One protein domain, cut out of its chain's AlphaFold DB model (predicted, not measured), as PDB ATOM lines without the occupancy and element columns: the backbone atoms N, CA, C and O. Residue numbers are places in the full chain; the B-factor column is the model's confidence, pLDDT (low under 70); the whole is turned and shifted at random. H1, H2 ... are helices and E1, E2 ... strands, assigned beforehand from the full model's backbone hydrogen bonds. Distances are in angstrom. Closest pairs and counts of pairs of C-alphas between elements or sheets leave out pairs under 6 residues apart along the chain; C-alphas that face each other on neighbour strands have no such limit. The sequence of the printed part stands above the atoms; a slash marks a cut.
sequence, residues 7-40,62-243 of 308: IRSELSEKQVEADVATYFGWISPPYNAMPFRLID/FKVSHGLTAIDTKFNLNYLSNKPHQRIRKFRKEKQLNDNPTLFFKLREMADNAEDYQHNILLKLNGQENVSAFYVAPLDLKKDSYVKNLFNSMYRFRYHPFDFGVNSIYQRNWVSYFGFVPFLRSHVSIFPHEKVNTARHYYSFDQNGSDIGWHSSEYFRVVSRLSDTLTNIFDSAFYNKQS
ATOM      1  N   ILE A   7      12.787  23.827   7.748       93.50
ATOM      2  CA  ILE A   7      13.684  23.670   8.891       93.50
ATOM      3  C   ILE A   7      15.057  23.273   8.332       93.50
ATOM      4  O   ILE A   7      15.172  22.290   7.602       93.50
ATOM      5  N   ARG A   8      16.096  24.072   8.585       93.25
ATOM      6  CA  ARG A   8      17.467  23.718   8.175       93.25
ATOM      7  C   ARG A   8      18.059  22.713   9.163       93.25
ATOM      8  O   ARG A   8      17.691  22.738  10.333       93.25
ATOM      9  N   SER A   9      18.970  21.870   8.682       93.62
ATOM     10  CA  SER A   9      19.842  21.093   9.567       93.62
ATOM     11  C   SER A   9      20.870  22.005  10.227       93.62
ATOM     12  O   SER A   9      21.338  22.957   9.601       93.62
ATOM     13  N   GLU A  10      21.259  21.661  11.448       93.62
ATOM     14  CA  GLU A  10      22.477  22.153  12.106       93.62
ATOM     15  C   GLU A  10      23.690  21.241  11.821       93.62
ATOM     16  O   GLU A  10      24.815  21.567  12.194       93.62
ATOM     17  N   LEU A  11      23.461  20.104  11.153       90.62
ATOM     18  CA  LEU A  11      24.468  19.118  10.761       90.62
ATOM     19  C   LEU A  11      24.997  19.382   9.339       90.62
ATOM     20  O   LEU A  11      24.365  20.071   8.535       90.62
ATOM     21  N   SER A  12      26.136  18.774   9.002       91.75
ATOM     22  CA  SER A  12      26.689  18.742   7.639       91.75
ATOM     23  C   SER A  12      26.914  17.301   7.172       91.75
ATOM     24  O   SER A  12      27.117  16.419   8.002       91.75
ATOM     25  N   GLU A  13      26.925  17.055   5.854       90.12
ATOM     26  CA  GLU A  13      27.173  15.705   5.306       90.12
ATOM     27  C   GLU A  13      28.513  15.133   5.794       90.12
ATOM     28  O   GLU A  13      28.560  13.987   6.227       90.12
ATOM     29  N   LYS A  14      29.570  15.963   5.825       85.69
ATOM     30  CA  LYS A  14      30.895  15.579   6.342       85.69
ATOM     31  C   LYS A  14      30.879  15.230   7.831       85.69
ATOM     32  O   LYS A  14      31.609  14.336   8.239       85.69
ATOM     33  N   GLN A  15      30.070  15.920   8.639       86.19
ATOM     34  CA  GLN A  15      29.935  15.583  10.056       86.19
ATOM     35  C   GLN A  15      29.238  14.226  10.226       86.19
ATOM     36  O   GLN A  15      29.745  13.385  10.955       86.19
ATOM     37  N   VAL A  16      28.116  14.000   9.533       88.88
ATOM     38  CA  VAL A  16      27.372  12.729   9.618       88.88
ATOM     39  C   VAL A  16      28.238  11.559   9.139       88.88
ATOM     40  O   VAL A  16      28.287  10.527   9.802       88.88
ATOM     41  N   GLU A  17      28.979  11.738   8.043       86.88
ATOM     42  CA  GLU A  17      29.978  10.767   7.585       86.88
ATOM     43  C   GLU A  17      31.039  10.489   8.659       86.88
ATOM     44  O   GLU A  17      31.278   9.329   8.990       86.88
ATOM     45  N   ALA A  18      31.665  11.531   9.215       76.88
ATOM     46  CA  ALA A  18      32.737  11.385  10.196       76.88
ATOM     47  C   ALA A  18      32.258  10.713  11.490       76.88
ATOM     48  O   ALA A  18      32.925   9.803  11.977       76.88
ATOM     49  N   ASP A  19      31.102  11.113  12.024       82.94
ATOM     50  CA  ASP A  19      30.543  10.570  13.265       82.94
ATOM     51  C   ASP A  19      30.107   9.095  13.086       82.94
ATOM     52  O   ASP A  19      30.378   8.264  13.957       82.94
ATOM     53  N   VAL A  20      29.532   8.717  11.932       83.69
ATOM     54  CA  VAL A  20      29.185   7.310  11.624       83.69
ATOM     55  C   VAL A  20      30.423   6.456  11.325       83.69
ATOM     56  O   VAL A  20      30.537   5.348  11.850       83.69
ATOM     57  N   ALA A  21      31.386   6.956  10.547       74.25
ATOM     58  CA  ALA A  21      32.638   6.243  10.280       74.25
ATOM     59  C   ALA A  21      33.461   6.035  11.562       74.25
ATOM     60  O   ALA A  21      34.030   4.964  11.773       74.25
ATOM     61  N   THR A  22      33.467   7.027  12.455       69.94
ATOM     62  CA  THR A  22      34.100   6.927  13.775       69.94
ATOM     63  C   THR A  22      33.397   5.878  14.641       69.94
ATOM     64  O   THR A  22      34.073   5.067  15.274       69.94
ATOM     65  N   TYR A  23      32.059   5.815  14.615       72.50
ATOM     66  CA  TYR A  23      31.307   4.769  15.313       72.50
ATOM     67  C   TYR A  23      31.693   3.355  14.832       72.50
ATOM     68  O   TYR A  23      31.882   2.459  15.657       72.50
ATOM     69  N   PHE A  24      31.890   3.155  13.522       67.50
ATOM     70  CA  PHE A  24      32.386   1.880  12.982       67.50
ATOM     71  C   PHE A  24      33.826   1.541  13.408       67.50
ATOM     72  O   PHE A  24      34.161   0.364  13.500       67.50
ATOM     73  N   GLY A  25      34.671   2.525  13.731       56.06
ATOM     74  CA  GLY A  25      36.001   2.263  14.296       56.06
ATOM     75  C   GLY A  25      35.972   1.736  15.742       56.06
ATOM     76  O   GLY A  25      36.851   0.972  16.147       56.06
ATOM     77  N   TRP A  26      34.959   2.105  16.536       52.78
ATOM     78  CA  TRP A  26      34.892   1.815  17.981       52.78
ATOM     79  C   TRP A  26      34.413   0.401  18.357       52.78
ATOM     80  O   TRP A  26      34.572  -0.027  19.504       52.78
ATOM     81  N   ILE A  27      33.851  -0.360  17.418       46.88
ATOM     82  CA  ILE A  27      33.296  -1.710  17.645       46.88
ATOM     83  C   ILE A  27      34.371  -2.824  17.624       46.88
ATOM     84  O   ILE A  27      34.149  -3.903  17.080       46.88
ATOM     85  N   SER A  28      35.545  -2.554  18.212       32.97
ATOM     86  CA  SER A  28      36.796  -3.299  17.980       32.97
ATOM     87  C   SER A  28      37.484  -3.890  19.232       32.97
ATOM     88  O   SER A  28      37.335  -3.340  20.324       32.97
ATOM     89  N   PRO A  29      38.328  -4.941  19.098       33.03
ATOM     90  CA  PRO A  29      39.211  -5.434  20.169       33.03
ATOM     91  C   PRO A  29      40.596  -4.737  20.277       33.03
ATOM     92  O   PRO A  29      41.088  -4.201  19.290       33.03
ATOM     93  N   PRO A  30      41.261  -4.840  21.452       34.12
ATOM     94  CA  PRO A  30      42.665  -4.502  21.714       34.12
ATOM     95  C   PRO A  30      43.524  -5.715  22.125       34.12
ATOM     96  O   PRO A  30      44.729  -5.703  21.901       34.12
ATOM     97  N   TYR A  31      42.925  -6.792  22.681       39.00
ATOM     98  CA  TYR A  31      43.632  -8.056  22.959       39.00
ATOM     99  C   TYR A  31      44.154  -8.681  21.651       39.00
ATOM    100  O   TYR A  31      45.002  -9.563  21.676       39.00
ATOM    101  N   ASN A  32      43.678  -8.173  20.509       35.75
ATOM    102  CA  ASN A  32      44.409  -8.135  19.253       35.75
ATOM    103  C   ASN A  32      44.661  -6.664  18.890       35.75
ATOM    104  O   ASN A  32      43.713  -5.884  18.872       35.75
ATOM    105  N   ALA A  33      45.897  -6.300  18.540       35.00
ATOM    106  CA  ALA A  33      46.294  -4.931  18.189       35.00
ATOM    107  C   ALA A  33      45.827  -4.496  16.777       35.00
ATOM    108  O   ALA A  33      46.621  -4.071  15.939       35.00
ATOM    109  N   MET A  34      44.532  -4.630  16.480       31.64
ATOM    110  CA  MET A  34      43.912  -4.099  15.264       31.64
ATOM    111  C   MET A  34      42.453  -3.697  15.496       31.64
ATOM    112  O   MET A  34      41.674  -4.535  15.956       31.64
ATOM    113  N   PRO A  35      42.052  -2.478  15.089       31.33
ATOM    114  CA  PRO A  35      40.646  -2.112  15.046       31.33
ATOM    115  C   PRO A  35      39.911  -2.824  13.895       31.33
ATOM    116  O   PRO A  35      40.539  -3.444  13.032       31.33
ATOM    117  N   PHE A  36      38.590  -2.633  13.819       33.25
ATOM    118  CA  PHE A  36      37.874  -2.511  12.548       33.25
ATOM    119  C   PHE A  36      38.623  -1.487  11.688       33.25
ATOM    120  O   PHE A  36      38.414  -0.276  11.786       33.25
ATOM    121  N   ARG A  37      39.555  -1.970  10.869       35.84
ATOM    122  CA  ARG A  37      40.191  -1.150   9.855       35.84
ATOM    123  C   ARG A  37      39.254  -1.102   8.651       35.84
ATOM    124  O   ARG A  37      39.102  -2.088   7.940       35.84
ATOM    125  N   LEU A  38      38.718   0.087   8.372       37.31
ATOM    126  CA  LEU A  38      38.823   0.613   7.009       37.31
ATOM    127  C   LEU A  38      40.306   0.486   6.645       37.31
ATOM    128  O   LEU A  38      41.138   1.118   7.297       37.31
ATOM    129  N   ILE A  39      40.635  -0.459   5.763       39.34
ATOM    130  CA  ILE A  39      42.001  -0.969   5.672       39.34
ATOM    131  C   ILE A  39      42.929   0.078   5.058       39.34
ATOM    132  O   ILE A  39      42.869   0.376   3.870       39.34
ATOM    133  N   ASP A  40      43.809   0.581   5.917       31.09
ATOM    134  CA  ASP A  40      45.150   1.019   5.567       31.09
ATOM    135  C   ASP A  40      46.130   0.065   6.284       31.09
ATOM    136  O   ASP A  40      45.988  -0.222   7.488       31.09
ATOM    137  N   PHE A  62      26.528   9.268   2.330       95.50
ATOM    138  CA  PHE A  62      26.068  10.151   3.400       95.50
ATOM    139  C   PHE A  62      25.315  11.379   2.875       95.50
ATOM    140  O   PHE A  62      25.672  11.969   1.847       95.50
ATOM    141  N   LYS A  63      24.255  11.754   3.599       96.56
ATOM    142  CA  LYS A  63      23.349  12.864   3.293       96.56
ATOM    143  C   LYS A  63      22.987  13.650   4.542       96.56
ATOM    144  O   LYS A  63      22.958  13.119   5.649       96.56
ATOM    145  N   VAL A  64      22.659  14.924   4.349       94.88
ATOM    146  CA  VAL A  64      22.137  15.795   5.403       94.88
ATOM    147  C   VAL A  64      20.625  15.923   5.268       94.88
ATOM    148  O   VAL A  64      20.107  16.290   4.216       94.88
ATOM    149  N   SER A  65      19.912  15.647   6.356       96.31
ATOM    150  CA  SER A  65      18.462  15.814   6.407       96.31
ATOM    151  C   SER A  65      18.089  17.275   6.627       96.31
ATOM    152  O   SER A  65      18.669  17.979   7.458       96.31
ATOM    153  N   HIS A  66      17.079  17.736   5.903       96.62
ATOM    154  CA  HIS A  66      16.362  18.981   6.154       96.62
ATOM    155  C   HIS A  66      14.919  18.666   6.538       96.62
ATOM    156  O   HIS A  66      14.415  17.591   6.231       96.62
ATOM    157  N   GLY A  67      14.253  19.589   7.231       95.94
ATOM    158  CA  GLY A  67      12.879  19.403   7.688       95.94
ATOM    159  C   GLY A  67      11.873  20.260   6.928       95.94
ATOM    160  O   GLY A  67      12.165  21.389   6.529       95.94
ATOM    161  N   LEU A  68      10.651  19.757   6.794       94.50
ATOM    162  CA  LEU A  68       9.477  20.499   6.354       94.50
ATOM    163  C   LEU A  68       8.389  20.361   7.419       94.50
ATOM    164  O   LEU A  68       8.061  19.255   7.845       94.50
ATOM    165  N   THR A  69       7.814  21.483   7.844       92.69
ATOM    166  CA  THR A  69       6.679  21.480   8.776       92.69
ATOM    167  C   THR A  69       5.457  20.833   8.122       92.69
ATOM    168  O   THR A  69       5.175  21.141   6.957       92.69
ATOM    169  N   ALA A  70       4.695  20.036   8.873       87.19
ATOM    170  CA  ALA A  70       3.442  19.411   8.439       87.19
ATOM    171  C   ALA A  70       2.471  20.390   7.748       87.19
ATOM    172  O   ALA A  70       2.557  21.615   7.919       87.19
ATOM    173  N   ILE A  71       1.543  19.870   6.942       88.12
ATOM    174  CA  ILE A  71       0.426  20.671   6.415       88.12
ATOM    175  C   ILE A  71      -0.742  20.596   7.404       88.12
ATOM    176  O   ILE A  71      -1.167  19.501   7.780       88.12
ATOM    177  N   ASP A  72      -1.274  21.761   7.787       83.56
ATOM    178  CA  ASP A  72      -2.495  21.890   8.593       83.56
ATOM    179  C   ASP A  72      -3.626  21.043   7.982       83.56
ATOM    180  O   ASP A  72      -3.843  21.063   6.770       83.56
ATOM    181  N   THR A  73      -4.333  20.270   8.807       78.88
ATOM    182  CA  THR A  73      -5.394  19.357   8.355       78.88
ATOM    183  C   THR A  73      -6.535  20.065   7.626       78.88
ATOM    184  O   THR A  73      -7.202  19.426   6.819       78.88
ATOM    185  N   LYS A  74      -6.737  21.369   7.853       82.75
ATOM    186  CA  LYS A  74      -7.767  22.182   7.186       82.75
ATOM    187  C   LYS A  74      -7.270  22.895   5.920       82.75
ATOM    188  O   LYS A  74      -8.033  23.627   5.294       82.75
ATOM    189  N   PHE A  75      -6.003  22.730   5.532       84.81
ATOM    190  CA  PHE A  75      -5.431  23.427   4.378       84.81
ATOM    191  C   PHE A  75      -5.823  22.769   3.045       84.81
ATOM    192  O   PHE A  75      -5.528  21.599   2.805       84.81
ATOM    193  N   ASN A  76      -6.405  23.545   2.126       85.12
ATOM    194  CA  ASN A  76      -6.714  23.077   0.774       85.12
ATOM    195  C   ASN A  76      -5.430  22.928  -0.072       85.12
ATOM    196  O   ASN A  76      -4.814  23.911  -0.490       85.12
ATOM    197  N   LEU A  77      -5.056  21.676  -0.357       85.38
ATOM    198  CA  LEU A  77      -3.837  21.290  -1.079       85.38
ATOM    199  C   LEU A  77      -3.724  21.867  -2.501       85.38
ATOM    200  O   LEU A  77      -2.615  21.927  -3.037       85.38
ATOM    201  N   ASN A  78      -4.823  22.319  -3.110       84.62
ATOM    202  CA  ASN A  78      -4.809  22.909  -4.452       84.62
ATOM    203  C   ASN A  78      -4.156  24.301  -4.490       84.62
ATOM    204  O   ASN A  78      -3.712  24.730  -5.549       84.62
ATOM    205  N   TYR A  79      -4.012  24.975  -3.342       84.94
ATOM    206  CA  TYR A  79      -3.275  26.242  -3.239       84.94
ATOM    207  C   TYR A  79      -1.757  26.065  -3.035       84.94
ATOM    208  O   TYR A  79      -1.029  27.050  -2.896       84.94
ATOM    209  N   LEU A  80      -1.242  24.829  -2.998       84.94
ATOM    210  CA  LEU A  80       0.200  24.589  -2.905       84.94
ATOM    211  C   LEU A  80       0.889  24.822  -4.252       84.94
ATOM    212  O   LEU A  80       0.603  24.159  -5.243       84.94
ATOM    213  N   SER A  81       1.877  25.721  -4.266       85.69
ATOM    214  CA  SER A  81       2.738  25.937  -5.435       85.69
ATOM    215  C   SER A  81       3.453  24.647  -5.852       85.69
ATOM    216  O   SER A  81       3.937  23.925  -4.980       85.69
ATOM    217  N   ASN A  82       3.691  24.443  -7.149       84.06
ATOM    218  CA  ASN A  82       4.403  23.273  -7.691       84.06
ATOM    219  C   ASN A  82       5.930  23.228  -7.386       84.06
ATOM    220  O   ASN A  82       6.708  22.586  -8.090       84.06
ATOM    221  N   LYS A  83       6.401  23.937  -6.350       88.69
ATOM    222  CA  LYS A  83       7.812  23.952  -5.925       88.69
ATOM    223  C   LYS A  83       8.184  22.614  -5.258       88.69
ATOM    224  O   LYS A  83       7.353  22.086  -4.518       88.69
ATOM    225  N   PRO A  84       9.421  22.095  -5.408       88.94
ATOM    226  CA  PRO A  84       9.783  20.740  -4.966       88.94
ATOM    227  C   PRO A  84       9.411  20.410  -3.514       88.94
ATOM    228  O   PRO A  84       8.741  19.416  -3.261       88.94
ATOM    229  N   HIS A  85       9.737  21.286  -2.560       91.69
ATOM    230  CA  HIS A  85       9.406  21.062  -1.148       91.69
ATOM    231  C   HIS A  85       7.892  21.044  -0.870       91.69
ATOM    232  O   HIS A  85       7.435  20.339   0.023       91.69
ATOM    233  N   GLN A  86       7.093  21.795  -1.634       91.12
ATOM    234  CA  GLN A  86       5.633  21.763  -1.500       91.12
ATOM    235  C   GLN A  86       5.037  20.516  -2.159       91.12
ATOM    236  O   GLN A  86       4.089  19.962  -1.610       91.12
ATOM    237  N   ARG A  87       5.631  20.014  -3.257       90.50
ATOM    238  CA  ARG A  87       5.295  18.694  -3.822       90.50
ATOM    239  C   ARG A  87       5.533  17.577  -2.801       90.50
ATOM    240  O   ARG A  87       4.641  16.761  -2.620       90.50
ATOM    241  N   ILE A  88       6.665  17.584  -2.084       92.25
ATOM    242  CA  ILE A  88       6.953  16.609  -1.010       92.25
ATOM    243  C   ILE A  88       5.875  16.662   0.083       92.25
ATOM    244  O   ILE A  88       5.300  15.633   0.429       92.25
ATOM    245  N   ARG A  89       5.565  17.857   0.610       91.94
ATOM    246  CA  ARG A  89       4.537  18.012   1.657       91.94
ATOM    247  C   ARG A  89       3.158  17.556   1.167       91.94
ATOM    248  O   ARG A  89       2.487  16.816   1.877       91.94
ATOM    249  N   LYS A  90       2.759  17.962  -0.047       91.19
ATOM    250  CA  LYS A  90       1.497  17.556  -0.685       91.19
ATOM    251  C   LYS A  90       1.413  16.032  -0.803       91.19
ATOM    252  O   LYS A  90       0.477  15.447  -0.274       91.19
ATOM    253  N   PHE A  91       2.437  15.408  -1.385       91.25
ATOM    254  CA  PHE A  91       2.533  13.960  -1.559       91.25
ATOM    255  C   PHE A  91       2.393  13.198  -0.236       91.25
ATOM    256  O   PHE A  91       1.548  12.312  -0.127       91.25
ATOM    257  N   ARG A  92       3.163  13.565   0.800       91.75
ATOM    258  CA  ARG A  92       3.079  12.892   2.109       91.75
ATOM    259  C   ARG A  92       1.703  13.049   2.754       91.75
ATOM    260  O   ARG A  92       1.210  12.093   3.342       91.75
ATOM    261  N   LYS A  93       1.051  14.206   2.581       90.88
ATOM    262  CA  LYS A  93      -0.321  14.431   3.060       90.88
ATOM    263  C   LYS A  93      -1.345  13.570   2.314       90.88
ATOM    264  O   LYS A  93      -2.177  12.939   2.956       90.88
ATOM    265  N   GLU A  94      -1.258  13.508   0.986       90.38
ATOM    266  CA  GLU A  94      -2.137  12.696   0.128       90.38
ATOM    267  C   GLU A  94      -1.978  11.192   0.387       90.38
ATOM    268  O   GLU A  94      -2.962  10.459   0.389       90.38
ATOM    269  N   LYS A  95      -0.750  10.733   0.657       90.75
ATOM    270  CA  LYS A  95      -0.432   9.336   0.994       90.75
ATOM    271  C   LYS A  95      -0.575   8.997   2.485       90.75
ATOM    272  O   LYS A  95      -0.285   7.868   2.867       90.75
ATOM    273  N   GLN A  96      -1.022   9.943   3.318       90.50
ATOM    274  CA  GLN A  96      -1.178   9.767   4.770       90.50
ATOM    275  C   GLN A  96       0.094   9.195   5.433       90.50
ATOM    276  O   GLN A  96       0.045   8.227   6.193       90.50
ATOM    277  N   LEU A  97       1.248   9.764   5.084       90.62
ATOM    278  CA  LEU A  97       2.546   9.446   5.681       90.62
ATOM    279  C   LEU A  97       2.831  10.409   6.834       90.62
ATOM    280  O   LEU A  97       2.442  11.578   6.772       90.62
ATOM    281  N   ASN A  98       3.566   9.951   7.846       87.81
ATOM    282  CA  ASN A  98       3.998  10.782   8.969       87.81
ATOM    283  C   ASN A  98       4.738  12.039   8.458       87.81
ATOM    284  O   ASN A  98       5.750  11.930   7.756       87.81
ATOM    285  N   ASP A  99       4.231  13.238   8.780       82.44
ATOM    286  CA  ASP A  99       4.689  14.509   8.189       82.44
ATOM    287  C   ASP A  99       5.184  15.565   9.200       82.44
ATOM    288  O   ASP A  99       5.458  16.702   8.801       82.44
ATOM    289  N   ASN A 100       5.356  15.204  10.479       85.12
ATOM    290  CA  ASN A 100       5.647  16.147  11.565       85.12
ATOM    291  C   ASN A 100       6.975  15.893  12.322       85.12
ATOM    292  O   ASN A 100       6.977  15.136  13.294       85.12
ATOM    293  N   PRO A 101       8.066  16.595  11.963       91.88
ATOM    294  CA  PRO A 101       8.334  17.154  10.643       91.88
ATOM    295  C   PRO A 101       8.587  16.045   9.614       91.88
ATOM    296  O   PRO A 101       9.070  14.960   9.930       91.88
ATOM    297  N   THR A 102       8.339  16.361   8.349       94.62
ATOM    298  CA  THR A 102       8.873  15.586   7.228       94.62
ATOM    299  C   THR A 102      10.365  15.855   7.135       94.62
ATOM    300  O   THR A 102      10.758  17.012   7.001       94.62
ATOM    301  N   LEU A 103      11.189  14.819   7.141       96.50
ATOM    302  CA  LEU A 103      12.599  14.912   6.791       96.50
ATOM    303  C   LEU A 103      12.780  14.680   5.288       96.50
ATOM    304  O   LEU A 103      11.972  13.998   4.657       96.50
ATOM    305  N   PHE A 104      13.814  15.266   4.693       96.25
ATOM    306  CA  PHE A 104      14.146  15.057   3.285       96.25
ATOM    307  C   PHE A 104      15.608  15.387   2.971       96.25
ATOM    308  O   PHE A 104      16.229  16.199   3.658       96.25
ATOM    309  N   PHE A 105      16.125  14.824   1.879       96.44
ATOM    310  CA  PHE A 105      17.353  15.283   1.227       96.44
ATOM    311  C   PHE A 105      17.194  15.271  -0.298       96.44
ATOM    312  O   PHE A 105      16.358  14.555  -0.854       96.44
ATOM    313  N   LYS A 106      17.995  16.090  -0.985       95.19
ATOM    314  CA  LYS A 106      18.072  16.135  -2.451       95.19
ATOM    315  C   LYS A 106      19.188  15.208  -2.942       95.19
ATOM    316  O   LYS A 106      20.207  15.053  -2.264       95.19
ATOM    317  N   LEU A 107      19.044  14.639  -4.137       94.56
ATOM    318  CA  LEU A 107      20.209  14.105  -4.844       94.56
ATOM    319  C   LEU A 107      21.239  15.217  -5.132       94.56
ATOM    320  O   LEU A 107      20.898  16.396  -5.260       94.56
ATOM    321  N   ARG A 108      22.520  14.843  -5.209       92.38
ATOM    322  CA  ARG A 108      23.579  15.765  -5.650       92.38
ATOM    323  C   ARG A 108      23.515  15.905  -7.171       92.38
ATOM    324  O   ARG A 108      23.092  14.972  -7.853       92.38
ATOM    325  N   GLU A 109      23.938  17.063  -7.669       92.12
ATOM    326  CA  GLU A 109      24.225  17.244  -9.096       92.12
ATOM    327  C   GLU A 109      25.303  16.243  -9.544       92.12
ATOM    328  O   GLU A 109      26.089  15.756  -8.724       92.12
ATOM    329  N   MET A 110      25.320  15.916 -10.835       90.50
ATOM    330  CA  MET A 110      26.432  15.176 -11.431       90.50
ATOM    331  C   MET A 110      27.691  16.050 -11.346       90.50
ATOM    332  O   MET A 110      27.604  17.257 -11.566       90.50
ATOM    333  N   ALA A 111      28.833  15.471 -10.975       85.75
ATOM    334  CA  ALA A 111      30.099  16.203 -10.997       85.75
ATOM    335  C   ALA A 111      30.590  16.338 -12.446       85.75
ATOM    336  O   ALA A 111      30.331  15.449 -13.254       85.75
ATOM    337  N   ASP A 112      31.329  17.403 -12.761       82.25
ATOM    338  CA  ASP A 112      31.710  17.732 -14.148       82.25
ATOM    339  C   ASP A 112      32.513  16.615 -14.849       82.25
ATOM    340  O   ASP A 112      32.416  16.448 -16.060       82.25
ATOM    341  N   ASN A 113      33.253  15.816 -14.071       80.69
ATOM    342  CA  ASN A 113      34.072  14.689 -14.536       80.69
ATOM    343  C   ASN A 113      33.472  13.305 -14.186       80.69
ATOM    344  O   ASN A 113      34.193  12.308 -14.183       80.69
ATOM    345  N   ALA A 114      32.191  13.232 -13.809       82.31
ATOM    346  CA  ALA A 114      31.513  11.975 -13.484       82.31
ATOM    347  C   ALA A 114      30.810  11.379 -14.714       82.31
ATOM    348  O   ALA A 114      30.125  12.084 -15.448       82.31
ATOM    349  N   GLU A 115      30.932  10.062 -14.895       85.25
ATOM    350  CA  GLU A 115      30.320   9.325 -16.015       85.25
ATOM    351  C   GLU A 115      28.795   9.169 -15.861       85.25
ATOM    352  O   GLU A 115      28.069   9.088 -16.850       85.25
ATOM    353  N   ASP A 116      28.298   9.133 -14.620       92.00
ATOM    354  CA  ASP A 116      26.870   9.081 -14.293       92.00
ATOM    355  C   ASP A 116      26.609   9.760 -12.927       92.00
ATOM    356  O   ASP A 116      27.525  10.063 -12.152       92.00
ATOM    357  N   TYR A 117      25.340   9.988 -12.588       93.75
ATOM    358  CA  TYR A 117      24.934  10.480 -11.274       93.75
ATOM    359  C   TYR A 117      25.392   9.529 -10.162       93.75
ATOM    360  O   TYR A 117      25.206   8.316 -10.247       93.75
ATOM    361  N   GLN A 118      25.843  10.091  -9.034       94.00
ATOM    362  CA  GLN A 118      26.212   9.330  -7.826       94.00
ATOM    363  C   GLN A 118      25.103   8.354  -7.376       94.00
ATOM    364  O   GLN A 118      25.392   7.284  -6.851       94.00
ATOM    365  N   HIS A 119      23.834   8.698  -7.629       95.38
ATOM    366  CA  HIS A 119      22.686   7.819  -7.398       95.38
ATOM    367  C   HIS A 119      22.693   6.558  -8.266       95.38
ATOM    368  O   HIS A 119      22.420   5.476  -7.763       95.38
ATOM    369  N   ASN A 120      23.031   6.686  -9.547       95.62
ATOM    370  CA  ASN A 120      23.042   5.578 -10.496       95.62
ATOM    371  C   ASN A 120      24.237   4.647 -10.251       95.62
ATOM    372  O   ASN A 120      24.102   3.436 -10.386       95.62
ATOM    373  N   ILE A 121      25.372   5.196  -9.803       95.44
ATOM    374  CA  ILE A 121      26.515   4.407  -9.320       95.44
ATOM    375  C   ILE A 121      26.132   3.610  -8.062       95.44
ATOM    376  O   ILE A 121      26.375   2.407  -7.999       95.44
ATOM    377  N   LEU A 122      25.471   4.249  -7.089       96.00
ATOM    378  CA  LEU A 122      24.981   3.576  -5.881       96.00
ATOM    379  C   LEU A 122      23.918   2.508  -6.209       96.00
ATOM    380  O   LEU A 122      23.944   1.427  -5.632       96.00
ATOM    381  N   LEU A 123      23.020   2.787  -7.162       96.31
ATOM    382  CA  LEU A 123      22.034   1.837  -7.685       96.31
ATOM    383  C   LEU A 123      22.705   0.620  -8.321       96.31
ATOM    384  O   LEU A 123      22.309  -0.505  -8.031       96.31
ATOM    385  N   LYS A 124      23.735   0.838  -9.148       96.00
ATOM    386  CA  LYS A 124      24.482  -0.244  -9.791       96.00
ATOM    387  C   LYS A 124      25.162  -1.143  -8.758       96.00
ATOM    388  O   LYS A 124      25.019  -2.357  -8.837       96.00
ATOM    389  N   LEU A 125      25.815  -0.553  -7.754       96.00
ATOM    390  CA  LEU A 125      26.410  -1.298  -6.638       96.00
ATOM    391  C   LEU A 125      25.363  -2.096  -5.847       96.00
ATOM    392  O   LEU A 125      25.633  -3.227  -5.467       96.00
ATOM    393  N   ASN A 126      24.162  -1.550  -5.635       95.38
ATOM    394  CA  ASN A 126      23.092  -2.258  -4.922       95.38
ATOM    395  C   ASN A 126      22.435  -3.382  -5.744       95.38
ATOM    396  O   ASN A 126      21.687  -4.183  -5.194       95.38
ATOM    397  N   GLY A 127      22.665  -3.411  -7.059       92.44
ATOM    398  CA  GLY A 127      22.216  -4.484  -7.945       92.44
ATOM    399  C   GLY A 127      23.159  -5.691  -7.986       92.44
ATOM    400  O   GLY A 127      22.802  -6.698  -8.593       92.44
ATOM    401  N   GLN A 128      24.345  -5.605  -7.371       93.62
ATOM    402  CA  GLN A 128      25.299  -6.713  -7.294       93.62
ATOM    403  C   GLN A 128      24.905  -7.705  -6.188       93.62
ATOM    404  O   GLN A 128      24.455  -7.318  -5.109       93.62
ATOM    405  N   GLU A 129      25.099  -9.000  -6.443       91.31
ATOM    406  CA  GLU A 129      24.753 -10.050  -5.483       91.31
ATOM    407  C   GLU A 129      25.587  -9.929  -4.195       91.31
ATOM    408  O   GLU A 129      26.802  -9.751  -4.242       91.31
ATOM    409  N   ASN A 130      24.933 -10.036  -3.033       91.94
ATOM    410  CA  ASN A 130      25.549  -9.941  -1.701       91.94
ATOM    411  C   ASN A 130      26.309  -8.623  -1.417       91.94
ATOM    412  O   ASN A 130      27.088  -8.540  -0.466       91.94
ATOM    413  N   VAL A 131      26.036  -7.569  -2.192       94.50
ATOM    414  CA  VAL A 131      26.493  -6.194  -1.947       94.50
ATOM    415  C   VAL A 131      25.328  -5.361  -1.418       94.50
ATOM    416  O   VAL A 131      24.193  -5.505  -1.860       94.50
ATOM    417  N   SER A 132      25.585  -4.467  -0.462       95.56
ATOM    418  CA  SER A 132      24.575  -3.518   0.037       95.56
ATOM    419  C   SER A 132      25.020  -2.079  -0.190       95.56
ATOM    420  O   SER A 132      25.986  -1.629   0.422       95.56
ATOM    421  N   ALA A 133      24.307  -1.323  -1.025       96.88
ATOM    422  CA  ALA A 133      24.640   0.072  -1.311       96.88
ATOM    423  C   ALA A 133      23.447   1.002  -1.054       96.88
ATOM    424  O   ALA A 133      22.393   0.867  -1.670       96.88
ATOM    425  N   PHE A 134      23.593   1.945  -0.121       97.19
ATOM    426  CA  PHE A 134      22.474   2.748   0.379       97.19
ATOM    427  C   PHE A 134      22.878   4.136   0.892       97.19
ATOM    428  O   PHE A 134      24.025   4.421   1.242       97.19
ATOM    429  N   TYR A 135      21.898   5.037   0.922       97.50
ATOM    430  CA  TYR A 135      22.013   6.351   1.544       97.50
ATOM    431  C   TYR A 135      21.998   6.245   3.057       97.50
ATOM    432  O   TYR A 135      21.187   5.495   3.582       97.50
ATOM    433  N   VAL A 136      22.779   7.076   3.748       97.25
ATOM    434  CA  VAL A 136      22.684   7.255   5.205       97.25
ATOM    435  C   VAL A 136      22.392   8.721   5.517       97.25
ATOM    436  O   VAL A 136      23.159   9.599   5.120       97.25
ATOM    437  N   ALA A 137      21.298   8.998   6.230       97.38
ATOM    438  CA  ALA A 137      20.895  10.357   6.606       97.38
ATOM    439  C   ALA A 137      20.419  10.431   8.072       97.38
ATOM    440  O   ALA A 137      19.785   9.489   8.546       97.38
ATOM    441  N   PRO A 138      20.686  11.522   8.812       96.56
ATOM    442  CA  PRO A 138      20.298  11.642  10.217       96.56
ATOM    443  C   PRO A 138      18.788  11.879  10.377       96.56
ATOM    444  O   PRO A 138      18.163  12.562   9.565       96.56
ATOM    445  N   LEU A 139      18.192  11.361  11.448       95.44
ATOM    446  CA  LEU A 139      16.792  11.615  11.825       95.44
ATOM    447  C   LEU A 139      16.642  12.859  12.727       95.44
ATOM    448  O   LEU A 139      15.567  13.461  12.825       95.44
ATOM    449  N   ASP A 140      17.747  13.291  13.337       93.19
ATOM    450  CA  ASP A 140      17.864  14.556  14.056       93.19
ATOM    451  C   ASP A 140      18.214  15.716  13.106       93.19
ATOM    452  O   ASP A 140      19.095  15.607  12.255       93.19
ATOM    453  N   LEU A 141      17.561  16.867  13.299       93.25
ATOM    454  CA  LEU A 141      17.907  18.129  12.622       93.25
ATOM    455  C   LEU A 141      18.774  19.057  13.484       93.25
ATOM    456  O   LEU A 141      19.420  19.957  12.947       93.25
ATOM    457  N   LYS A 142      18.755  18.858  14.808       92.25
ATOM    458  CA  LYS A 142      19.481  19.673  15.785       92.25
ATOM    459  C   LYS A 142      20.757  18.983  16.233       92.25
ATOM    460  O   LYS A 142      20.726  17.793  16.558       92.25
ATOM    461  N   LYS A 143      21.838  19.751  16.349       88.38
ATOM    462  CA  LYS A 143      23.146  19.253  16.769       88.38
ATOM    463  C   LYS A 143      23.086  18.651  18.169       88.38
ATOM    464  O   LYS A 143      23.586  17.551  18.351       88.38
ATOM    465  N   ASP A 144      22.417  19.293  19.123       85.69
ATOM    466  CA  ASP A 144      22.367  18.811  20.514       85.69
ATOM    467  C   ASP A 144      21.670  17.450  20.651       85.69
ATOM    468  O   ASP A 144      22.126  16.593  21.404       85.69
ATOM    469  N   SER A 145      20.594  17.219  19.889       85.81
ATOM    470  CA  SER A 145      19.870  15.937  19.877       85.81
ATOM    471  C   SER A 145      20.724  14.833  19.248       85.81
ATOM    472  O   SER A 145      20.913  13.770  19.838       85.81
ATOM    473  N   TYR A 146      21.342  15.138  18.104       86.81
ATOM    474  CA  TYR A 146      22.257  14.241  17.401       86.81
ATOM    475  C   TYR A 146      23.470  13.850  18.260       86.81
ATOM    476  O   TYR A 146      23.783  12.673  18.435       86.81
ATOM    477  N   VAL A 147      24.117  14.850  18.864       80.75
ATOM    478  CA  VAL A 147      25.268  14.702  19.759       80.75
ATOM    479  C   VAL A 147      24.878  13.915  21.009       80.75
ATOM    480  O   VAL A 147      25.606  12.999  21.391       80.75
ATOM    481  N   LYS A 148      23.709  14.188  21.607       81.69
ATOM    482  CA  LYS A 148      23.170  13.380  22.707       81.69
ATOM    483  C   LYS A 148      23.004  11.922  22.284       81.69
ATOM    484  O   LYS A 148      23.459  11.054  23.014       81.69
ATOM    485  N   ASN A 149      22.429  11.633  21.118       78.38
ATOM    486  CA  ASN A 149      22.258  10.259  20.633       78.38
ATOM    487  C   ASN A 149      23.600   9.551  20.375       78.38
ATOM    488  O   ASN A 149      23.754   8.390  20.759       78.38
ATOM    489  N   LEU A 150      24.598  10.257  19.828       75.00
ATOM    490  CA  LEU A 150      25.972   9.762  19.680       75.00
ATOM    491  C   LEU A 150      26.617   9.467  21.054       75.00
ATOM    492  O   LEU A 150      27.279   8.445  21.208       75.00
ATOM    493  N   PHE A 151      26.430  10.319  22.072       70.94
ATOM    494  CA  PHE A 151      26.984  10.134  23.430       70.94
ATOM    495  C   PHE A 151      26.173   9.209  24.361       70.94
ATOM    496  O   PHE A 151      26.728   8.725  25.341       70.94
ATOM    497  N   ASN A 152      24.906   8.922  24.053       65.12
ATOM    498  CA  ASN A 152      23.988   8.113  24.870       65.12
ATOM    499  C   ASN A 152      23.946   6.623  24.464       65.12
ATOM    500  O   ASN A 152      23.098   5.866  24.932       65.12
ATOM    501  N   SER A 153      24.838   6.168  23.579       55.72
ATOM    502  CA  SER A 153      25.039   4.727  23.396       55.72
ATOM    503  C   SER A 153      25.734   4.162  24.639       55.72
ATOM    504  O   SER A 153      26.784   4.661  25.043       55.72
ATOM    505  N   MET A 154      25.138   3.133  25.261       50.47
ATOM    506  CA  MET A 154      25.511   2.653  26.608       50.47
ATOM    507  C   MET A 154      26.981   2.215  26.763       50.47
ATOM    508  O   MET A 154      27.427   2.030  27.889       50.47
ATOM    509  N   TYR A 155      27.735   2.080  25.664       49.47
ATOM    510  CA  TYR A 155      29.150   1.699  25.661       49.47
ATOM    511  C   TYR A 155      30.098   2.687  24.947       49.47
ATOM    512  O   TYR A 155      31.247   2.321  24.707       49.47
ATOM    513  N   ARG A 156      29.695   3.933  24.623       45.72
ATOM    514  CA  ARG A 156      30.649   4.901  24.023       45.72
ATOM    515  C   ARG A 156      31.769   5.304  24.981       45.72
ATOM    516  O   ARG A 156      32.900   5.501  24.551       45.72
ATOM    517  N   PHE A 157      31.458   5.434  26.267       42.75
ATOM    518  CA  PHE A 157      32.429   5.800  27.291       42.75
ATOM    519  C   PHE A 157      32.858   4.575  28.100       42.75
ATOM    520  O   PHE A 157      32.215   4.209  29.083       42.75
ATOM    521  N   ARG A 158      34.007   3.994  27.742       37.84
ATOM    522  CA  ARG A 158      34.904   3.475  28.784       37.84
ATOM    523  C   ARG A 158      35.631   4.670  29.399       37.84
ATOM    524  O   ARG A 158      35.926   5.635  28.699       37.84
ATOM    525  N   TYR A 159      35.855   4.632  30.710       33.53
ATOM    526  CA  TYR A 159      36.223   5.815  31.502       33.53
ATOM    527  C   TYR A 159      37.629   6.381  31.216       33.53
ATOM    528  O   TYR A 159      37.940   7.479  31.674       33.53
ATOM    529  N   HIS A 160      38.456   5.680  30.434       34.09
ATOM    530  CA  HIS A 160      39.759   6.153  29.977       34.09
ATOM    531  C   HIS A 160      39.804   6.280  28.444       34.09
ATOM    532  O   HIS A 160      39.637   5.275  27.755       34.09
ATOM    533  N   PRO A 161      40.140   7.460  27.883       38.00
ATOM    534  CA  PRO A 161      40.369   7.623  26.441       38.00
ATOM    535  C   PRO A 161      41.653   6.930  25.946       38.00
ATOM    536  O   PRO A 161      41.905   6.902  24.744       38.00
ATOM    537  N   PHE A 162      42.454   6.379  26.865       38.53
ATOM    538  CA  PHE A 162      43.665   5.602  26.592       38.53
ATOM    539  C   PHE A 162      43.530   4.115  26.972       38.53
ATOM    540  O   PHE A 162      44.455   3.349  26.711       38.53
ATOM    541  N   ASP A 163      42.384   3.682  27.521       35.47
ATOM    542  CA  ASP A 163      42.065   2.253  27.612       35.47
ATOM    543  C   ASP A 163      41.639   1.766  26.227       35.47
ATOM    544  O   ASP A 163      40.463   1.795  25.849       35.47
ATOM    545  N   PHE A 164      42.612   1.272  25.467       38.25
ATOM    546  CA  PHE A 164      42.340   0.402  24.332       38.25
ATOM    547  C   PHE A 164      41.611  -0.845  24.874       38.25
ATOM    548  O   PHE A 164      42.225  -1.712  25.493       38.25
ATOM    549  N   GLY A 165      40.280  -0.898  24.702       34.28
ATOM    550  CA  GLY A 165      39.359  -1.819  25.395       34.28
ATOM    551  C   GLY A 165      38.538  -2.738  24.472       34.28
ATOM    552  O   GLY A 165      38.182  -2.357  23.363       34.28
ATOM    553  N   VAL A 166      38.237  -3.969  24.933       35.88
ATOM    554  CA  VAL A 166      37.600  -5.056  24.143       35.88
ATOM    555  C   VAL A 166      36.135  -4.821  23.814       35.88
ATOM    556  O   VAL A 166      35.283  -5.076  24.663       35.88
ATOM    557  N   ASN A 167      35.833  -4.542  22.549       35.06
ATOM    558  CA  ASN A 167      34.530  -4.851  21.971       35.06
ATOM    559  C   ASN A 167      34.707  -5.950  20.910       35.06
ATOM    560  O   ASN A 167      35.080  -5.699  19.769       35.06
ATOM    561  N   SER A 168      34.499  -7.201  21.317       34.88
ATOM    562  CA  SER A 168      34.539  -8.379  20.447       34.88
ATOM    563  C   SER A 168      33.119  -8.856  20.160       34.88
ATOM    564  O   SER A 168      32.352  -9.120  21.090       34.88
ATOM    565  N   ILE A 169      32.780  -8.998  18.878       39.69
ATOM    566  CA  ILE A 169      31.460  -9.454  18.431       39.69
ATOM    567  C   ILE A 169      31.330 -10.958  18.713       39.69
ATOM    568  O   ILE A 169      31.663 -11.799  17.881       39.69
ATOM    569  N   TYR A 170      30.849 -11.300  19.910       39.62
ATOM    570  CA  TYR A 170      30.435 -12.661  20.249       39.62
ATOM    571  C   TYR A 170      28.990 -12.888  19.768       39.62
ATOM    572  O   TYR A 170      28.034 -12.258  20.228       39.62
ATOM    573  N   GLN A 171      28.869 -13.787  18.792       50.59
ATOM    574  CA  GLN A 171      27.899 -13.788  17.689       50.59
ATOM    575  C   GLN A 171      26.387 -13.785  17.955       50.59
ATOM    576  O   GLN A 171      25.653 -13.558  17.001       50.59
ATOM    577  N   ARG A 172      25.877 -14.030  19.168       39.09
ATOM    578  CA  ARG A 172      24.411 -14.073  19.397       39.09
ATOM    579  C   ARG A 172      23.851 -12.868  20.159       39.09
ATOM    580  O   ARG A 172      22.703 -12.499  19.943       39.09
ATOM    581  N   ASN A 173      24.664 -12.192  20.975       39.38
ATOM    582  CA  ASN A 173      24.192 -11.092  21.836       39.38
ATOM    583  C   ASN A 173      24.524  -9.685  21.297       39.38
ATOM    584  O   ASN A 173      24.069  -8.694  21.861       39.38
ATOM    585  N   TRP A 174      25.333  -9.579  20.235       45.25
ATOM    586  CA  TRP A 174      25.773  -8.289  19.677       45.25
ATOM    587  C   TRP A 174      24.970  -7.812  18.463       45.25
ATOM    588  O   TRP A 174      24.815  -6.606  18.293       45.25
ATOM    589  N   VAL A 175      24.410  -8.721  17.663       49.28
ATOM    590  CA  VAL A 175      23.444  -8.391  16.595       49.28
ATOM    591  C   VAL A 175      22.262  -7.617  17.177       49.28
ATOM    592  O   VAL A 175      21.974  -6.495  16.763       49.28
ATOM    593  N   SER A 176      21.639  -8.169  18.223       48.69
ATOM    594  CA  SER A 176      20.564  -7.498  18.952       48.69
ATOM    595  C   SER A 176      21.024  -6.155  19.528       48.69
ATOM    596  O   SER A 176      20.285  -5.177  19.445       48.69
ATOM    597  N   TYR A 177      22.263  -6.060  20.029       57.84
ATOM    598  CA  TYR A 177      22.820  -4.790  20.498       57.84
ATOM    599  C   TYR A 177      22.882  -3.720  19.396       57.84
ATOM    600  O   TYR A 177      22.445  -2.598  19.653       57.84
ATOM    601  N   PHE A 178      23.340  -4.042  18.175       62.28
ATOM    602  CA  PHE A 178      23.349  -3.099  17.040       62.28
ATOM    603  C   PHE A 178      21.956  -2.529  16.752       62.28
ATOM    604  O   PHE A 178      21.820  -1.308  16.626       62.28
ATOM    605  N   GLY A 179      20.924  -3.380  16.758       61.66
ATOM    606  CA  GLY A 179      19.518  -2.980  16.641       61.66
ATOM    607  C   GLY A 179      19.069  -1.964  17.702       61.66
ATOM    608  O   GLY A 179      18.229  -1.106  17.423       61.66
ATOM    609  N   PHE A 180      19.655  -1.991  18.905       68.31
ATOM    610  CA  PHE A 180      19.313  -1.093  20.015       68.31
ATOM    611  C   PHE A 180      20.208   0.150  20.163       68.31
ATOM    612  O   PHE A 180      19.851   1.033  20.944       68.31
ATOM    613  N   VAL A 181      21.313   0.290  19.417       76.12
ATOM    614  CA  VAL A 181      22.214   1.459  19.520       76.12
ATOM    615  C   VAL A 181      21.458   2.761  19.201       76.12
ATOM    616  O   VAL A 181      21.102   2.973  18.040       76.12
ATOM    617  N   PRO A 182      21.285   3.701  20.157       78.38
ATOM    618  CA  PRO A 182      20.523   4.932  19.922       78.38
ATOM    619  C   PRO A 182      21.061   5.755  18.748       78.38
ATOM    620  O   PRO A 182      20.296   6.201  17.905       78.38
ATOM    621  N   PHE A 183      22.385   5.887  18.636       83.69
ATOM    622  CA  PHE A 183      23.024   6.624  17.548       83.69
ATOM    623  C   PHE A 183      22.715   6.067  16.148       83.69
ATOM    624  O   PHE A 183      22.344   6.824  15.250       83.69
ATOM    625  N   LEU A 184      22.826   4.748  15.953       86.62
ATOM    626  CA  LEU A 184      22.521   4.107  14.669       86.62
ATOM    627  C   LEU A 184      21.009   4.110  14.393       86.62
ATOM    628  O   LEU A 184      20.594   4.257  13.246       86.62
ATOM    629  N   ARG A 185      20.177   4.032  15.439       87.50
ATOM    630  CA  ARG A 185      18.721   4.212  15.331       87.50
ATOM    631  C   ARG A 185      18.333   5.627  14.894       87.50
ATOM    632  O   ARG A 185      17.316   5.776  14.228       87.50
ATOM    633  N   SER A 186      19.142   6.641  15.209       90.94
ATOM    634  CA  SER A 186      18.957   8.036  14.777       90.94
ATOM    635  C   SER A 186      19.427   8.325  13.341       90.94
ATOM    636  O   SER A 186      19.601   9.489  12.978       90.94
ATOM    637  N   HIS A 187      19.610   7.299  12.503       95.44
ATOM    638  CA  HIS A 187      19.875   7.434  11.068       95.44
ATOM    639  C   HIS A 187      18.920   6.556  10.259       95.44
ATOM    640  O   HIS A 187      18.637   5.431  10.657       95.44
ATOM    641  N   VAL A 188      18.478   7.042   9.098       96.62
ATOM    642  CA  VAL A 188      17.785   6.243   8.079       96.62
ATOM    643  C   VAL A 188      18.785   5.740   7.037       96.62
ATOM    644  O   VAL A 188      19.711   6.460   6.658       96.62
ATOM    645  N   SER A 189      18.563   4.512   6.579       96.62
ATOM    646  CA  SER A 189      19.231   3.835   5.474       96.62
ATOM    647  C   SER A 189      18.252   3.693   4.316       96.62
ATOM    648  O   SER A 189      17.214   3.059   4.471       96.62
ATOM    649  N   ILE A 190      18.539   4.286   3.157       96.25
ATOM    650  CA  ILE A 190      17.618   4.241   2.011       96.25
ATOM    651  C   ILE A 190      18.314   3.622   0.808       96.25
ATOM    652  O   ILE A 190      19.276   4.183   0.284       96.25
ATOM    653  N   PHE A 191      17.807   2.482   0.353       95.25
ATOM    654  CA  PHE A 191      18.304   1.816  -0.842       95.25
ATOM    655  C   PHE A 191      17.825   2.543  -2.121       95.25
ATOM    656  O   PHE A 191      16.643   2.905  -2.224       95.25
ATOM    657  N   PRO A 192      18.719   2.788  -3.097       94.25
ATOM    658  CA  PRO A 192      18.335   3.250  -4.425       94.25
ATOM    659  C   PRO A 192      17.551   2.148  -5.158       94.25
ATOM    660  O   PRO A 192      17.846   0.965  -4.998       94.25
ATOM    661  N   HIS A 193      16.551   2.534  -5.953       91.31
ATOM    662  CA  HIS A 193      15.636   1.590  -6.623       91.31
ATOM    663  C   HIS A 193      15.243   1.978  -8.061       91.31
ATOM    664  O   HIS A 193      14.671   1.156  -8.769       91.31
ATOM    665  N   GLU A 194      15.554   3.192  -8.527       92.06
ATOM    666  CA  GLU A 194      15.163   3.692  -9.852       92.06
ATOM    667  C   GLU A 194      16.314   4.510 -10.457       92.06
ATOM    668  O   GLU A 194      16.926   5.317  -9.761       92.06
ATOM    669  N   LYS A 195      16.623   4.343 -11.751       93.62
ATOM    670  CA  LYS A 195      17.661   5.160 -12.405       93.62
ATOM    671  C   LYS A 195      17.173   6.605 -12.571       93.62
ATOM    672  O   LYS A 195      16.083   6.833 -13.085       93.62
ATOM    673  N   VAL A 196      18.001   7.592 -12.220       93.44
ATOM    674  CA  VAL A 196      17.685   9.019 -12.423       93.44
ATOM    675  C   VAL A 196      18.416   9.613 -13.623       93.44
ATOM    676  O   VAL A 196      19.541   9.237 -13.937       93.44
ATOM    677  N   ASN A 197      17.798  10.600 -14.269       93.75
ATOM    678  CA  ASN A 197      18.416  11.422 -15.320       93.75
ATOM    679  C   ASN A 197      18.625  12.889 -14.889       93.75
ATOM    680  O   ASN A 197      19.202  13.677 -15.637       93.75
ATOM    681  N   THR A 198      18.173  13.265 -13.686       92.25
ATOM    682  CA  THR A 198      18.399  14.589 -13.093       92.25
ATOM    683  C   THR A 198      18.678  14.487 -11.594       92.25
ATOM    684  O   THR A 198      18.194  13.585 -10.916       92.25
ATOM    685  N   ALA A 199      19.338  15.493 -11.021       91.19
ATOM    686  CA  ALA A 199      19.432  15.639  -9.566       91.19
ATOM    687  C   ALA A 199      18.175  16.253  -8.918       91.19
ATOM    688  O   ALA A 199      18.170  16.558  -7.726       91.19
ATOM    689  N   ARG A 200      17.086  16.479  -9.668       90.19
ATOM    690  CA  ARG A 200      15.868  17.149  -9.160       90.19
ATOM    691  C   ARG A 200      14.987  16.242  -8.288       90.19
ATOM    692  O   ARG A 200      13.908  16.667  -7.875       90.19
ATOM    693  N   HIS A 201      15.449  15.028  -8.005       92.19
ATOM    694  CA  HIS A 201      14.771  14.037  -7.185       92.19
ATOM    695  C   HIS A 201      15.137  14.211  -5.704       92.19
ATOM    696  O   HIS A 201      16.192  14.746  -5.345       92.19
ATOM    697  N   TYR A 202      14.231  13.766  -4.839       94.12
ATOM    698  CA  TYR A 202      14.323  13.916  -3.393       94.12
ATOM    699  C   TYR A 202      13.811  12.647  -2.725       94.12
ATOM    700  O   TYR A 202      12.741  12.156  -3.090       94.12
ATOM    701  N   TYR A 203      14.523  12.192  -1.699       95.44
ATOM    702  CA  TYR A 203      13.967  11.277  -0.713       95.44
ATOM    703  C   TYR A 203      13.332  12.080   0.414       95.44
ATOM    704  O   TYR A 203      13.883  13.094   0.847       95.44
ATOM    705  N   SER A 204      12.183  11.618   0.896       95.25
ATOM    706  CA  SER A 204      11.507  12.146   2.080       95.25
ATOM    707  C   SER A 204      11.190  11.017   3.051       95.25
ATOM    708  O   SER A 204      10.913   9.904   2.618       95.25
ATOM    709  N   PHE A 205      11.235  11.275   4.350       95.88
ATOM    710  CA  PHE A 205      11.016  10.271   5.389       95.88
ATOM    711  C   PHE A 205      10.474  10.921   6.664       95.88
ATOM    712  O   PHE A 205      10.441  12.147   6.786       95.88
ATOM    713  N   ASP A 206       9.991  10.114   7.601       94.12
ATOM    714  CA  ASP A 206       9.605  10.574   8.932       94.12
ATOM    715  C   ASP A 206      10.776  10.467   9.920       94.12
ATOM    716  O   ASP A 206      11.781   9.810   9.649       94.12
ATOM    717  N   GLN A 207      10.649  11.097  11.092       91.69
ATOM    718  CA  GLN A 207      11.693  11.057  12.128       91.69
ATOM    719  C   GLN A 207      11.950   9.661  12.718       91.69
ATOM    720  O   GLN A 207      12.906   9.489  13.465       91.69
ATOM    721  N   ASN A 208      11.116   8.669  12.400       88.94
ATOM    722  CA  ASN A 208      11.310   7.291  12.834       88.94
ATOM    723  C   ASN A 208      12.122   6.452  11.840       88.94
ATOM    724  O   ASN A 208      12.558   5.369  12.230       88.94
ATOM    725  N   GLY A 209      12.307   6.910  10.594       88.88
ATOM    726  CA  GLY A 209      12.891   6.103   9.520       88.88
ATOM    727  C   GLY A 209      11.989   4.933   9.108       88.88
ATOM    728  O   GLY A 209      12.478   3.821   8.930       88.88
ATOM    729  N   SER A 210      10.672   5.151   9.028       89.56
ATOM    730  CA  SER A 210       9.676   4.117   8.690       89.56
ATOM    731  C   SER A 210       8.813   4.438   7.468       89.56
ATOM    732  O   SER A 210       8.447   3.520   6.744       89.56
ATOM    733  N   ASP A 211       8.509   5.714   7.208       91.62
ATOM    734  CA  ASP A 211       7.671   6.150   6.080       91.62
ATOM    735  C   ASP A 211       8.523   6.847   5.004       91.62
ATOM    736  O   ASP A 211       8.543   8.083   4.929       91.62
ATOM    737  N   ILE A 212       9.226   6.094   4.155       92.62
ATOM    738  CA  ILE A 212      10.010   6.664   3.046       92.62
ATOM    739  C   ILE A 212       9.083   6.990   1.868       92.62
ATOM    740  O   ILE A 212       8.268   6.173   1.464       92.62
ATOM    741  N   GLY A 213       9.230   8.175   1.278       90.44
ATOM    742  CA  GLY A 213       8.570   8.595   0.043       90.44
ATOM    743  C   GLY A 213       9.582   9.103  -0.980       90.44
ATOM    744  O   GLY A 213      10.439   9.925  -0.635       90.44
ATOM    745  N   TRP A 214       9.460   8.642  -2.223       87.88
ATOM    746  CA  TRP A 214      10.334   8.973  -3.349       87.88
ATOM    747  C   TRP A 214       9.634   9.869  -4.386       87.88
ATOM    748  O   TRP A 214       8.415  10.044  -4.390       87.88
ATOM    749  N   HIS A 215      10.421  10.500  -5.262       71.38
ATOM    750  CA  HIS A 215       9.942  11.516  -6.201       71.38
ATOM    751  C   HIS A 215       8.986  10.986  -7.286       71.38
ATOM    752  O   HIS A 215       8.181  11.771  -7.793       71.38
ATOM    753  N   SER A 216       9.049   9.694  -7.631       63.69
ATOM    754  CA  SER A 216       8.207   9.050  -8.657       63.69
ATOM    755  C   SER A 216       6.769   8.748  -8.197       63.69
ATOM    756  O   SER A 216       5.969   8.221  -8.964       63.69
ATOM    757  N   SER A 217       6.386   9.176  -6.988       69.38
ATOM    758  CA  SER A 217       5.123   8.863  -6.285       69.38
ATOM    759  C   SER A 217       5.095   7.514  -5.557       69.38
ATOM    760  O   SER A 217       4.076   7.167  -4.947       69.38
ATOM    761  N   GLU A 218       6.211   6.789  -5.570       82.56
ATOM    762  CA  GLU A 218       6.426   5.591  -4.763       82.56
ATOM    763  C   GLU A 218       6.675   5.930  -3.288       82.56
ATOM    764  O   GLU A 218       7.200   6.992  -2.932       82.56
ATOM    765  N   TYR A 219       6.275   5.018  -2.406       84.62
ATOM    766  CA  TYR A 219       6.536   5.104  -0.976       84.62
ATOM    767  C   TYR A 219       6.659   3.705  -0.373       84.62
ATOM    768  O   TYR A 219       6.009   2.761  -0.818       84.62
ATOM    769  N   PHE A 220       7.475   3.596   0.670       85.75
ATOM    770  CA  PHE A 220       7.810   2.352   1.347       85.75
ATOM    771  C   PHE A 220       7.555   2.535   2.843       85.75
ATOM    772  O   PHE A 220       8.119   3.434   3.468       85.75
ATOM    773  N   ARG A 221       6.700   1.680   3.414       83.56
ATOM    774  CA  ARG A 221       6.469   1.596   4.864       83.56
ATOM    775  C   ARG A 221       7.338   0.489   5.449       83.56
ATOM    776  O   ARG A 221       6.863  -0.612   5.711       83.56
ATOM    777  N   VAL A 222       8.630   0.771   5.570       84.69
ATOM    778  CA  VAL A 222       9.656  -0.181   6.008       84.69
ATOM    779  C   VAL A 222      10.518   0.492   7.063       84.69
ATOM    780  O   VAL A 222      11.061   1.574   6.833       84.69
ATOM    781  N   VAL A 223      10.667  -0.160   8.218       83.81
ATOM    782  CA  VAL A 223      11.624   0.284   9.234       83.81
ATOM    783  C   VAL A 223      13.023   0.125   8.652       83.81
ATOM    784  O   VAL A 223      13.480  -0.977   8.371       83.81
ATOM    785  N   SER A 224      13.669   1.259   8.429       90.44
ATOM    786  CA  SER A 224      14.866   1.389   7.602       90.44
ATOM    787  C   SER A 224      15.949   2.162   8.350       90.44
ATOM    788  O   SER A 224      16.706   2.928   7.770       90.44
ATOM    789  N   ARG A 225      16.017   2.013   9.677       92.06
ATOM    790  CA  ARG A 225      17.073   2.648  10.472       92.06
ATOM    791  C   ARG A 225      18.409   1.973  10.198       92.06
ATOM    792  O   ARG A 225      18.449   0.766   9.991       92.06
ATOM    793  N   LEU A 226      19.509   2.719  10.280       92.31
ATOM    794  CA  LEU A 226      20.856   2.172  10.082       92.31
ATOM    795  C   LEU A 226      21.171   1.023  11.049       92.31
ATOM    796  O   LEU A 226      21.787   0.048  10.634       92.31
ATOM    797  N   SER A 227      20.690   1.084  12.294       86.75
ATOM    798  CA  SER A 227      20.744  -0.045  13.237       86.75
ATOM    799  C   SER A 227      20.138  -1.321  12.653       86.75
ATOM    800  O   SER A 227      20.750  -2.383  12.696       86.75
ATOM    801  N   ASP A 228      18.942  -1.198  12.086       87.12
ATOM    802  CA  ASP A 228      18.083  -2.307  11.689       87.12
ATOM    803  C   ASP A 228      18.587  -2.882  10.344       87.12
ATOM    804  O   ASP A 228      18.695  -4.094  10.178       87.12
ATOM    805  N   THR A 229      19.045  -2.019   9.427       91.25
ATOM    806  CA  THR A 229      19.747  -2.403   8.188       91.25
ATOM    807  C   THR A 229      21.058  -3.145   8.464       91.25
ATOM    808  O   THR A 229      21.274  -4.211   7.895       91.25
ATOM    809  N   LEU A 230      21.925  -2.624   9.342       86.69
ATOM    810  CA  LEU A 230      23.191  -3.290   9.681       86.69
ATOM    811  C   LEU A 230      22.956  -4.632  10.378       86.69
ATOM    812  O   LEU A 230      23.649  -5.594  10.070       86.69
ATOM    813  N   THR A 231      21.955  -4.705  11.262       82.62
ATOM    814  CA  THR A 231      21.524  -5.955  11.909       82.62
ATOM    815  C   THR A 231      21.198  -7.008  10.849       82.62
ATOM    816  O   THR A 231      21.814  -8.069  10.847       82.62
ATOM    817  N   ASN A 232      20.348  -6.675   9.871       86.31
ATOM    818  CA  ASN A 232      19.975  -7.595   8.791       86.31
ATOM    819  C   ASN A 232      21.172  -8.026   7.920       86.31
ATOM    820  O   ASN A 232      21.277  -9.201   7.563       86.31
ATOM    821  N   ILE A 233      22.084  -7.106   7.573       87.38
ATOM    822  CA  ILE A 233      23.294  -7.429   6.790       87.38
ATOM    823  C   ILE A 233      24.209  -8.373   7.582       87.38
ATOM    824  O   ILE A 233      24.713  -9.354   7.035       87.38
ATOM    825  N   PHE A 234      24.411  -8.105   8.873       82.62
ATOM    826  CA  PHE A 234      25.278  -8.911   9.729       82.62
ATOM    827  C   PHE A 234      24.665 -10.289  10.000       82.62
ATOM    828  O   PHE A 234      25.386 -11.279   9.931       82.62
ATOM    829  N   ASP A 235      23.354 -10.381  10.221       80.19
ATOM    830  CA  ASP A 235      22.643 -11.658  10.340       80.19
ATOM    831  C   ASP A 235      22.747 -12.482   9.057       80.19
ATOM    832  O   ASP A 235      23.067 -13.669   9.112       80.19
ATOM    833  N   SER A 236      22.560 -11.849   7.897       84.88
ATOM    834  CA  SER A 236      22.722 -12.519   6.603       84.88
ATOM    835  C   SER A 236      24.139 -13.080   6.461       84.88
ATOM    836  O   SER A 236      24.305 -14.254   6.149       84.88
ATOM    837  N   ALA A 237      25.165 -12.294   6.804       82.31
ATOM    838  CA  ALA A 237      26.554 -12.743   6.797       82.31
ATOM    839  C   ALA A 237      26.839 -13.866   7.819       82.31
ATOM    840  O   ALA A 237      27.551 -14.819   7.508       82.31
ATOM    841  N   PHE A 238      26.323 -13.788   9.048       75.75
ATOM    842  CA  PHE A 238      26.636 -14.781  10.083       75.75
ATOM    843  C   PHE A 238      25.854 -16.090   9.939       75.75
ATOM    844  O   PHE A 238      26.395 -17.132  10.300       75.75
ATOM    845  N   TYR A 239      24.632 -16.062   9.400       75.75
ATOM    846  CA  TYR A 239      23.790 -17.255   9.258       75.75
ATOM    847  C   TYR A 239      23.755 -17.827   7.835       75.75
ATOM    848  O   TYR A 239      23.499 -19.023   7.682       75.75
ATOM    849  N   ASN A 240      24.060 -17.039   6.796       82.94
ATOM    850  CA  ASN A 240      24.192 -17.531   5.426       82.94
ATOM    851  C   ASN A 240      25.629 -17.393   4.898       82.94
ATOM    852  O   ASN A 240      26.098 -16.317   4.532       82.94
ATOM    853  N   LYS A 241      26.319 -18.531   4.748       81.00
ATOM    854  CA  LYS A 241      27.661 -18.584   4.147       81.00
ATOM    855  C   LYS A 241      27.696 -18.057   2.702       81.00
ATOM    856  O   LYS A 241      28.743 -17.577   2.281       81.00
ATOM    857  N   GLN A 242      26.586 -18.123   1.964       87.00
ATOM    858  CA  GLN A 242      26.487 -17.621   0.586       87.00
ATOM    859  C   GLN A 242      26.552 -16.088   0.518       87.00
ATOM    860  O   GLN A 242      26.950 -15.552  -0.507       87.00
ATOM    861  N   SER A 243      26.249 -15.383   1.615       87.81
ATOM    862  CA  SER A 243      26.363 -13.921   1.681       87.81
ATOM    863  C   SER A 243      27.807 -13.407   1.740       87.81
ATOM    864  O   SER A 243      28.014 -12.198   1.726       87.81
TER     865      SER A 243
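AT A GLANCE: This is residues 7 to 40 and 62 to 243 of the 308 residues of an uncharacterized protein of Altibacter sp. ALE3EI (UniProt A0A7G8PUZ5). An elongated body has a small twisted group of strands towards one end, a pair of strands E3 and E4 in its middle and a loose cluster of helices beyond them. The sheet E1 E2 E5 has H2 over one face and the hairpin E6 and E7 beside E5; H3 packs on E3, H7 begins beside E4, and H1, H4, H5 and H6 lie towards the other end, where long loops reach outward and residues 157 to 162 stick out. The printed part has 216 residues with seven named helices and seven named strands, in the order H1 E1 H2 E2 H3 E3 H4 H5 H6 E4 E5 E6 E7 H7; the three sheets, E1 E2 E5, E3 E4 and E6 E7, are antiparallel. The class is mixed, helices and strands, with under half of the residues, 97, in named elements. The whole is compact by its radius of gyration of the C-alphas, 19.0 A, with spans of 63 by 38 by 35 A.

HOW THE PARTS SIT: The largest sheet runs E1, residues 66 to 68, E2, residues 102 to 106, and E5, residues 202 to 205. E1 and E2 are antiparallel, with N 68 and O 102 at 2.8 A; E2 and E5 are antiparallel, with N 103 and O 205 at 2.8 A. H2, residues 84 to 94, is on this sheet at a height of 9.5 A, slantwise to the strands at 40 degrees to E2 on the local plane, and the two make two layers, a helix on one face of a sheet. The closest C-alphas of H2 and E5 are those of Ile 88 and Ser 204, 7.1 A apart. E6, residues 211 to 213, and E7, residues 219 to 221, form a hairpin with N 220 and O 212 at 2.8 A; the closest C-alphas of E5 and E6 are those of Phe 205 and Ile 212, 4.4 A apart. E3, residues 132 to 138, and E4, residues 187 to 190, are antiparallel at 141 degrees, with N 135 and O 190 at 2.8 A. The closest C-alphas of E3 and H3, residues 118 to 126, are those of Ala 133 and Asn 126, 4.6 A apart. For E4 and H7, residues 226 to 239, they are those of Ser 189 and Leu 226, 5.2 A apart. H7 touches H5, residues 174 to 180, at a shallow tilt of 19 degrees, opposite ways, with the closest C-alphas, those of Gly 179 and Ser 227, 4.7 A apart. With residues 226 to 228 alone H7 also touches H6, residues 182 to 185, the closest C-alphas being those of Ser 227 and Leu 184, 4.7 A apart. H6 touches H4, residues 143 to 151, with the C-alphas of Phe 183 and Leu 150 closest at 4.8 A. H1, residues 13 to 26, is close to but not clearly touching H4, with the C-alphas of Asp 19 and Leu 150 closest at 7.9 A. In H1, H2, H3, H4, H5 and H7 every O i to N i+4 pair is within hydrogen-bond range; H6 is too short for such a pair.

IN THESE COORDINATES: H1 begins at C-alpha 13 (27.173, 15.705, 5.306) and is 20.3 A long. E3, the longest strand, measures 18.8 A, H2 15.3 A and E2 13.4 A. H7 measures 19.7 A and ends at C-alpha 239 (23.790, -17.255, 9.258).

THE WHOLE: The C-alphas of Tyr 31 and Tyr 79 are the two farthest apart, at 63.7 A. Residues 41 to 61 are not printed, and C-alphas 40 and 62 are 21.3 A apart across this cut. The links E1 to H2, E2 to H3, H4 to H5 and E4 to E5 are long. The mean pLDDT of the printed part is 79.1; 49 residues are under 70, among them residues 24 to 40 and 152 to 180.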